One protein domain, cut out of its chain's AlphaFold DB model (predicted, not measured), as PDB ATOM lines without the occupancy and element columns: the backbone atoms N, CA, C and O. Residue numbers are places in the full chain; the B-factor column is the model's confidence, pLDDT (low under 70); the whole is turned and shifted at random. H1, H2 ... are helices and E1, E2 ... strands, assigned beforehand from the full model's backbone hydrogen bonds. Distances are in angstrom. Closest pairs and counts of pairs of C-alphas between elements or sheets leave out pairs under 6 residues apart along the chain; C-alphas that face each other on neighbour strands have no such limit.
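AT A GLANCE: This is residues 43 to 102 of the 107 residues of an uncharacterized protein of Aspergillus pseudocaelatus (UniProt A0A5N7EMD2). A small three-stranded sheet has the short helix H1 over its strand E2, while the long helix H2 only grazes it with residues 71 to 79. The 60 printed residues run H1 E1 H2 E2 E3; the sheet, E1 E2 E3, is mixed, and so is the class, helices and strands. The whole is compact, radius of gyration of the C-alphas 12.0 A, spanning 36 by 23 by 16 A.

HOW THE PARTS SIT: Start at E2, residues 84 to 88: E1, residues 54 to 58, is its parallel neighbour, N 55 to O 84 2.9 A. E3, residues 98 to 101, forms an antiparallel hairpin with E2, N 87 to O 99 3.0 A. H2, residues 67 to 81, joins E1 and E2 in a strand-helix-strand unit, parallel strands with a helix between, crossover right-handed; its closest C-alphas to E2 are Ile 78 and Arg 84, 7.1 A. H1, residues 43 to 49, has a height of 9.6 A over the sheet. Both helices have every O i to N i+4 pair within hydrogen-bond range.

IN THESE COORDINATES: Find C-alpha 67 at (184.385, 166.612, 153.216); H2 runs 21.2 A to C-alpha 81 at (166.883, 175.952, 145.617).

THE WHOLE: The printed part has no cut and no long link; residues 89 to 102 are under pLDDT 70.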
ATOM      1  N   ASP A  43     180.512 169.341 126.894       85.06
ATOM      2  CA  ASP A  43     179.508 169.144 127.937       85.06
ATOM      3  C   ASP A  43     179.530 170.276 128.974       85.06
ATOM      4  O   ASP A  43     178.483 170.841 129.300       85.06
ATOM      5  N   LEU A  44     180.719 170.672 129.437       85.44
ATOM      6  CA  LEU A  44     180.896 171.807 130.333       85.44
ATOM      7  C   LEU A  44     180.488 173.107 129.641       85.44
ATOM      8  O   LEU A  44     179.754 173.896 130.228       85.44
ATOM      9  N   LEU A  45     180.912 173.329 128.395       88.75
ATOM     10  CA  LEU A  45     180.548 174.531 127.646       88.75
ATOM     11  C   LEU A  45     179.029 174.635 127.459       88.75
ATOM     12  O   LEU A  45     178.437 175.668 127.768       88.75
ATOM     13  N   SER A  46     178.386 173.544 127.043       88.75
ATOM     14  CA  SER A  46     176.928 173.458 126.908       88.75
ATOM     15  C   SER A  46     176.231 173.720 128.242       88.75
ATOM     16  O   SER A  46     175.247 174.462 128.306       88.75
ATOM     17  N   PHE A  47     176.772 173.167 129.332       86.12
ATOM     18  CA  PHE A  47     176.263 173.423 130.669       86.12
ATOM     19  C   PHE A  47     176.464 174.870 131.109       86.12
ATOM     20  O   PHE A  47     175.602 175.369 131.815       86.12
ATOM     21  N   LEU A  48     177.538 175.566 130.732       88.25
ATOM     22  CA  LEU A  48     177.747 176.979 131.071       88.25
ATOM     23  C   LEU A  48     176.833 177.902 130.248       88.25
ATOM     24  O   LEU A  48     176.255 178.834 130.802       88.25
ATOM     25  N   CYS A  49     176.651 177.616 128.956       88.81
ATOM     26  CA  CYS A  49     175.902 178.457 128.016       88.81
ATOM     27  C   CYS A  49     174.371 178.385 128.152       88.81
ATOM     28  O   CYS A  49     173.668 179.198 127.552       88.81
ATOM     29  N   ALA A  50     173.820 177.441 128.917       86.50
ATOM     30  CA  ALA A  50     172.375 177.374 129.126       86.50
ATOM     31  C   ALA A  50     171.840 178.622 129.869       86.50
ATOM     32  O   ALA A  50     172.495 179.157 130.763       86.50
ATOM     33  N   SER A  51     170.611 179.045 129.558       80.38
ATOM     34  CA  SER A  51     170.038 180.345 129.967       80.38
ATOM     35  C   SER A  51     169.700 180.502 131.455       80.38
ATOM     36  O   SER A  51     169.535 181.621 131.936       80.38
ATOM     37  N   LEU A  52     169.563 179.401 132.199       81.38
ATOM     38  CA  LEU A  52     169.256 179.462 133.632       81.38
ATOM     39  C   LEU A  52     170.461 179.987 134.451       81.38
ATOM     40  O   LEU A  52     171.600 179.666 134.117       81.38
ATOM     41  N   PRO A  53     170.245 180.719 135.557       84.31
ATOM     42  CA  PRO A  53     171.329 181.161 136.433       84.31
ATOM     43  C   PRO A  53     172.195 179.998 136.939       84.31
ATOM     44  O   PRO A  53     171.680 178.923 137.264       84.31
ATOM     45  N   LEU A  54     173.507 180.231 137.014       88.69
ATOM     46  CA  LEU A  54     174.512 179.259 137.432       88.69
ATOM     47  C   LEU A  54     175.259 179.758 138.670       88.69
ATOM     48  O   LEU A  54     175.679 180.913 138.719       88.69
ATOM     49  N   VAL A  55     175.486 178.863 139.628       90.94
ATOM     50  CA  VAL A  55     176.321 179.121 140.806       90.94
ATOM     51  C   VAL A  55     177.630 178.346 140.720       90.94
ATOM     52  O   VAL A  55     177.648 177.157 140.418       90.94
ATOM     53  N   TYR A  56     178.741 179.005 141.027       90.31
ATOM     54  CA  TYR A  56     180.007 178.331 141.288       90.31
ATOM     55  C   TYR A  56     180.167 178.114 142.795       90.31
ATOM     56  O   TYR A  56     180.008 179.051 143.577       90.31
ATOM     57  N   VAL A  57     180.490 176.886 143.200       89.62
ATOM     58  CA  VAL A  57     180.803 176.536 144.589       89.62
ATOM     59  C   VAL A  57     182.212 175.970 144.644       89.62
ATOM     60  O   VAL A  57     182.492 174.921 144.069       89.62
ATOM     61  N   GLY A  58     183.092 176.640 145.375       86.94
ATOM     62  CA  GLY A  58     184.452 176.183 145.617       86.94
ATOM     63  C   GLY A  58     184.946 176.722 146.949       86.94
ATOM     64  O   GLY A  58     184.743 177.891 147.262       86.94
ATOM     65  N   PHE A  59     185.589 175.861 147.733       84.50
ATOM     66  CA  PHE A  59     186.135 176.225 149.046       84.50
ATOM     67  C   PHE A  59     187.663 176.359 149.037       84.50
ATOM     68  O   PHE A  59     188.277 176.559 150.081       84.50
ATOM     69  N   GLY A  60     188.289 176.234 147.865       79.31
ATOM     70  CA  GLY A  60     189.740 176.164 147.744       79.31
ATOM     71  C   GLY A  60     190.320 174.912 148.407       79.31
ATOM     72  O   GLY A  60     189.633 173.918 148.646       79.31
ATOM     73  N   SER A  61     191.621 174.949 148.681       73.50
ATOM     74  CA  SER A  61     192.311 173.877 149.406       73.50
ATOM     75  C   SER A  61     192.141 174.065 150.908       73.50
ATOM     76  O   SER A  61     193.012 174.618 151.572       73.50
ATOM     77  N   ILE A  62     191.004 173.610 151.429       73.69
ATOM     78  CA  ILE A  62     190.759 173.526 152.869       73.69
ATOM     79  C   ILE A  62     190.764 172.066 153.325       73.69
ATOM     80  O   ILE A  62     190.226 171.188 152.648       73.69
ATOM     81  N   VAL A  63     191.370 171.807 154.486       73.44
ATOM     82  CA  VAL A  63     191.211 170.531 155.194       73.44
ATOM     83  C   VAL A  63     189.926 170.638 156.003       73.44
ATOM     84  O   VAL A  63     189.814 171.485 156.883       73.44
ATOM     85  N   VAL A  64     188.938 169.816 155.659       73.44
ATOM     86  CA  VAL A  64     187.641 169.772 156.343       73.44
ATOM     87  C   VAL A  64     187.523 168.428 157.030       73.44
ATOM     88  O   VAL A  64     187.688 167.401 156.372       73.44
ATOM     89  N   ASP A  65     187.160 168.436 158.313       78.19
ATOM     90  CA  ASP A  65     186.983 167.220 159.121       78.19
ATOM     91  C   ASP A  65     186.064 166.189 158.447       78.19
ATOM     92  O   ASP A  65     186.263 164.983 158.570       78.19
ATOM     93  N   ASN A  66     185.046 166.656 157.715       82.75
ATOM     94  CA  ASN A  66     184.142 165.796 156.959       82.75
ATOM     95  C   ASN A  66     183.758 166.404 155.598       82.75
ATOM     96  O   ASN A  66     182.714 167.045 155.441       82.75
ATOM     97  N   ALA A  67     184.601 166.164 154.594       80.00
ATOM     98  CA  ALA A  67     184.385 166.612 153.216       80.00
ATOM     99  C   ALA A  67     183.101 166.041 152.572       80.00
ATOM    100  O   ALA A  67     182.456 166.720 151.765       80.00
ATOM    101  N   ASN A  68     182.693 164.826 152.955       81.06
ATOM    102  CA  ASN A  68     181.460 164.205 152.463       81.06
ATOM    103  C   ASN A  68     180.233 164.962 152.975       81.06
ATOM    104  O   ASN A  68     179.374 165.347 152.190       81.06
ATOM    105  N   ARG A  69     180.206 165.287 154.273       85.31
ATOM    106  CA  ARG A  69     179.126 166.079 154.869       85.31
ATOM    107  C   ARG A  69     179.016 167.462 154.230       85.31
ATOM    108  O   ARG A  69     177.904 167.920 153.987       85.31
ATOM    109  N   LEU A  70     180.141 168.121 153.946       84.94
ATOM    110  CA  LEU A  70     180.141 169.406 153.238       84.94
ATOM    111  C   LEU A  70     179.538 169.266 151.831       84.94
ATOM    112  O   LEU A  70     178.658 170.041 151.459       84.94
ATOM    113  N   SER A  71     179.953 168.240 151.085       82.75
ATOM    114  CA  SER A  71     179.421 167.941 149.749       82.75
ATOM    115  C   SER A  71     177.917 167.640 149.773       82.75
ATOM    116  O   SER A  71     177.180 168.121 148.911       82.75
ATOM    117  N   ASP A  72     177.442 166.908 150.784       85.75
ATOM    118  CA  ASP A  72     176.023 166.593 150.968       85.75
ATOM    119  C   ASP A  72     175.196 167.841 151.275       85.75
ATOM    120  O   ASP A  72     174.093 168.000 150.752       85.75
ATOM    121  N   ILE A  73     175.713 168.735 152.125       90.25
ATOM    122  CA  ILE A  73     175.050 170.003 152.455       90.25
ATOM    123  C   ILE A  73     174.906 170.855 151.195       90.25
ATOM    124  O   ILE A  73     173.803 171.314 150.898       90.25
ATOM    125  N   VAL A  74     175.992 171.022 150.434       88.69
ATOM    126  CA  VAL A  74     175.989 171.780 149.174       88.69
ATOM    127  C   VAL A  74     175.010 171.163 148.174       88.69
ATOM    128  O   VAL A  74     174.159 171.869 147.637       88.69
ATOM    129  N   SER A  75     175.055 169.843 147.983       85.00
ATOM    130  CA  SER A  75     174.162 169.141 147.049       85.00
ATOM    131  C   SER A  75     172.690 169.295 147.438       85.00
ATOM    132  O   SER A  75     171.856 169.627 146.596       85.00
ATOM    133  N   LYS A  76     172.361 169.130 148.727       89.19
ATOM    134  CA  LYS A  76     170.994 169.326 149.240       89.19
ATOM    135  C   LYS A  76     170.531 170.771 149.088       89.19
ATOM    136  O   LYS A  76     169.360 170.992 148.794       89.19
ATOM    137  N   ALA A  77     171.414 171.747 149.293       90.56
ATOM    138  CA  ALA A  77     171.084 173.155 149.110       90.56
ATOM    139  C   ALA A  77     170.727 173.450 147.647       90.56
ATOM    140  O   ALA A  77     169.660 174.001 147.397       90.56
ATOM    141  N   ILE A  78     171.552 172.997 146.698       88.06
ATOM    142  CA  ILE A  78     171.316 173.167 145.255       88.06
ATOM    143  C   ILE A  78     169.991 172.522 144.827       88.06
ATOM    144  O   ILE A  78     169.213 173.132 144.096       88.06
ATOM    145  N   GLN A  79     169.700 171.311 145.318       85.69
ATOM    146  CA  GLN A  79     168.433 170.629 145.036       85.69
ATOM    147  C   GLN A  79     167.229 171.404 145.586       85.69
ATOM    148  O   GLN A  79     166.245 171.595 144.875       85.69
ATOM    149  N   LYS A  80     167.311 171.887 146.832       89.44
ATOM    150  CA  LYS A  80     166.230 172.651 147.474       89.44
ATOM    151  C   LYS A  80     165.970 173.997 146.806       89.44
ATOM    152  O   LYS A  80     164.829 174.446 146.799       89.44
ATOM    153  N   THR A  81     167.005 174.647 146.280       88.12
ATOM    154  CA  THR A  81     166.883 175.952 145.617       88.12
ATOM    155  C   THR A  81     166.641 175.847 144.114       88.12
ATOM    156  O   THR A  81     166.414 176.869 143.472       88.12
ATOM    157  N   VAL A  82     166.658 174.630 143.555       84.00
ATOM    158  CA  VAL A  82     166.436 174.354 142.126       84.00
ATOM    159  C   VAL A  82     167.421 175.134 141.241       84.00
ATOM    160  O   VAL A  82     167.072 175.663 140.186       84.00
ATOM    161  N   GLN A  83     168.675 175.227 141.684       85.25
ATOM    162  CA  GLN A  83     169.731 175.947 140.971       85.25
ATOM    163  C   GLN A  83     170.608 175.002 140.147       85.25
ATOM    164  O   GLN A  83     170.688 173.801 140.403       85.25
ATOM    165  N   ARG A  84     171.298 175.562 139.153       89.06
ATOM    166  CA  ARG A  84     172.426 174.905 138.487       89.06
ATOM    167  C   ARG A  84     173.702 175.269 139.223       89.06
ATOM    168  O   ARG A  84     173.879 176.438 139.570       89.06
ATOM    169  N   ALA A  85     174.609 174.309 139.394       89.56
ATOM    170  CA  ALA A  85     175.905 174.607 139.985       89.56
ATOM    171  C   ALA A  85     177.083 173.870 139.342       89.56
ATOM    172  O   ALA A  85     176.976 172.701 138.971       89.56
ATOM    173  N   VAL A  86     178.217 174.570 139.278       88.56
ATOM    174  CA  VAL A  86     179.555 173.999 139.095       88.56
ATOM    175  C   VAL A  86     180.176 173.875 140.479       88.56
ATOM    176  O   VAL A  86     180.379 174.883 141.155       88.56
ATOM    177  N   ILE A  87     180.471 172.650 140.910       84.94
ATOM    178  CA  ILE A  87     181.085 172.395 142.217       84.94
ATOM    179  C   ILE A  87     182.538 171.979 142.000       84.94
ATOM    180  O   ILE A  87     182.800 170.923 141.424       84.94
ATOM    181  N   SER A  88     183.470 172.794 142.488       79.50
ATOM    182  CA  SER A  88     184.891 172.466 142.562       79.50
ATOM    183  C   SER A  88     185.156 171.722 143.869       79.50
ATOM    184  O   SER A  88     185.091 172.308 144.956       79.50
ATOM    185  N   LYS A  89     185.416 170.412 143.784       67.19
ATOM    186  CA  LYS A  89     185.861 169.647 144.955       67.19
ATOM    187  C   LYS A  89     187.340 169.953 145.203       67.19
ATOM    188  O   LYS A  89     188.144 169.938 144.278       67.19
ATOM    189  N   GLY A  90     187.705 170.224 146.457       59.75
ATOM    190  CA  GLY A  90     189.116 170.224 146.866       59.75
ATOM    191  C   GLY A  90     189.752 168.846 146.629       59.75
ATOM    192  O   GLY A  90     189.032 167.881 146.377       59.75
ATOM    193  N   ARG A  91     191.089 168.737 146.709       50.66
ATOM    194  CA  ARG A  91     191.845 167.509 146.378       50.66
ATOM    195  C   ARG A  91     191.291 166.264 147.094       50.66
ATOM    196  O   ARG A  91     191.666 165.975 148.226       50.66
ATOM    197  N   VAL A  92     190.453 165.498 146.401       46.94
ATOM    198  CA  VAL A  92     190.101 164.115 146.731       46.94
ATOM    199  C   VAL A  92     190.533 163.284 145.532       46.94
ATOM    200  O   VAL A  92     190.049 163.476 144.424       46.94
ATOM    201  N   GLN A  93     191.502 162.401 145.758       43.81
ATOM    202  CA  GLN A  93     192.404 161.823 144.755       43.81
ATOM    203  C   GLN A  93     191.765 160.815 143.771       43.81
ATOM    204  O   GLN A  93     192.479 160.060 143.123       43.81
ATOM    205  N   SER A  94     190.438 160.762 143.648       42.31
ATOM    206  CA  SER A  94     189.754 159.720 142.864       42.31
ATOM    207  C   SER A  94     188.444 160.153 142.196       42.31
ATOM    208  O   SER A  94     187.648 159.309 141.791       42.31
ATOM    209  N   ALA A  95     188.208 161.455 142.047       38.38
ATOM    210  CA  ALA A  95     187.010 161.992 141.410       38.38
ATOM    211  C   ALA A  95     187.367 163.126 140.434       38.38
ATOM    212  O   ALA A  95     188.354 163.816 140.678       38.38
ATOM    213  N   PRO A  96     186.587 163.342 139.356       40.50
ATOM    214  CA  PRO A  96     186.785 164.503 138.492       40.50
ATOM    215  C   PRO A  96     186.677 165.802 139.309       40.50
ATOM    216  O   PRO A  96     185.823 165.921 140.191       40.50
ATOM    217  N   ASP A  97     187.546 166.771 139.005       45.88
ATOM    218  CA  ASP A  97     187.713 168.028 139.761       45.88
ATOM    219  C   ASP A  97     186.453 168.916 139.775       45.88
ATOM    220  O   ASP A  97     186.302 169.805 140.622       45.88
ATOM    221  N   ILE A  98     185.534 168.673 138.836       53.19
ATOM    222  CA  ILE A  98     184.312 169.444 138.623       53.19
ATOM    223  C   ILE A  98     183.116 168.496 138.545       53.19
ATOM    224  O   ILE A  98     183.095 167.567 137.740       53.19
ATOM    225  N   TYR A  99     182.089 168.777 139.348       60.50
ATOM    226  CA  TYR A  99     180.775 168.152 139.219       60.50
ATOM    227  C   TYR A  99     179.760 169.162 138.695       60.50
ATOM    228  O   TYR A  99     179.620 170.265 139.233       60.50
ATOM    229  N   ILE A 100     179.026 168.747 137.667       58.94
ATOM    230  CA  ILE A 100     177.870 169.459 137.133       58.94
ATOM    231  C   ILE A 100     176.642 168.980 137.908       58.94
ATOM    232  O   ILE A 100     176.160 167.865 137.713       58.94
ATOM    233  N   ALA A 101     176.136 169.818 138.812       59.78
ATOM    234  CA  ALA A 101     174.852 169.580 139.458       59.78
ATOM    235  C   ALA A 101     173.775 170.281 138.625       59.78
ATOM    236  O   ALA A 101     173.537 171.486 138.754       59.78
ATOM    237  N   ALA A 102     173.159 169.519 137.724       49.31
ATOM    238  CA  ALA A 102     172.022 169.948 136.931       49.31
ATOM    239  C   ALA A 102     170.778 169.151 137.330       49.31
ATOM    240  O   ALA A 102     170.835 167.957 137.609       49.31
TER     241      ALA A 102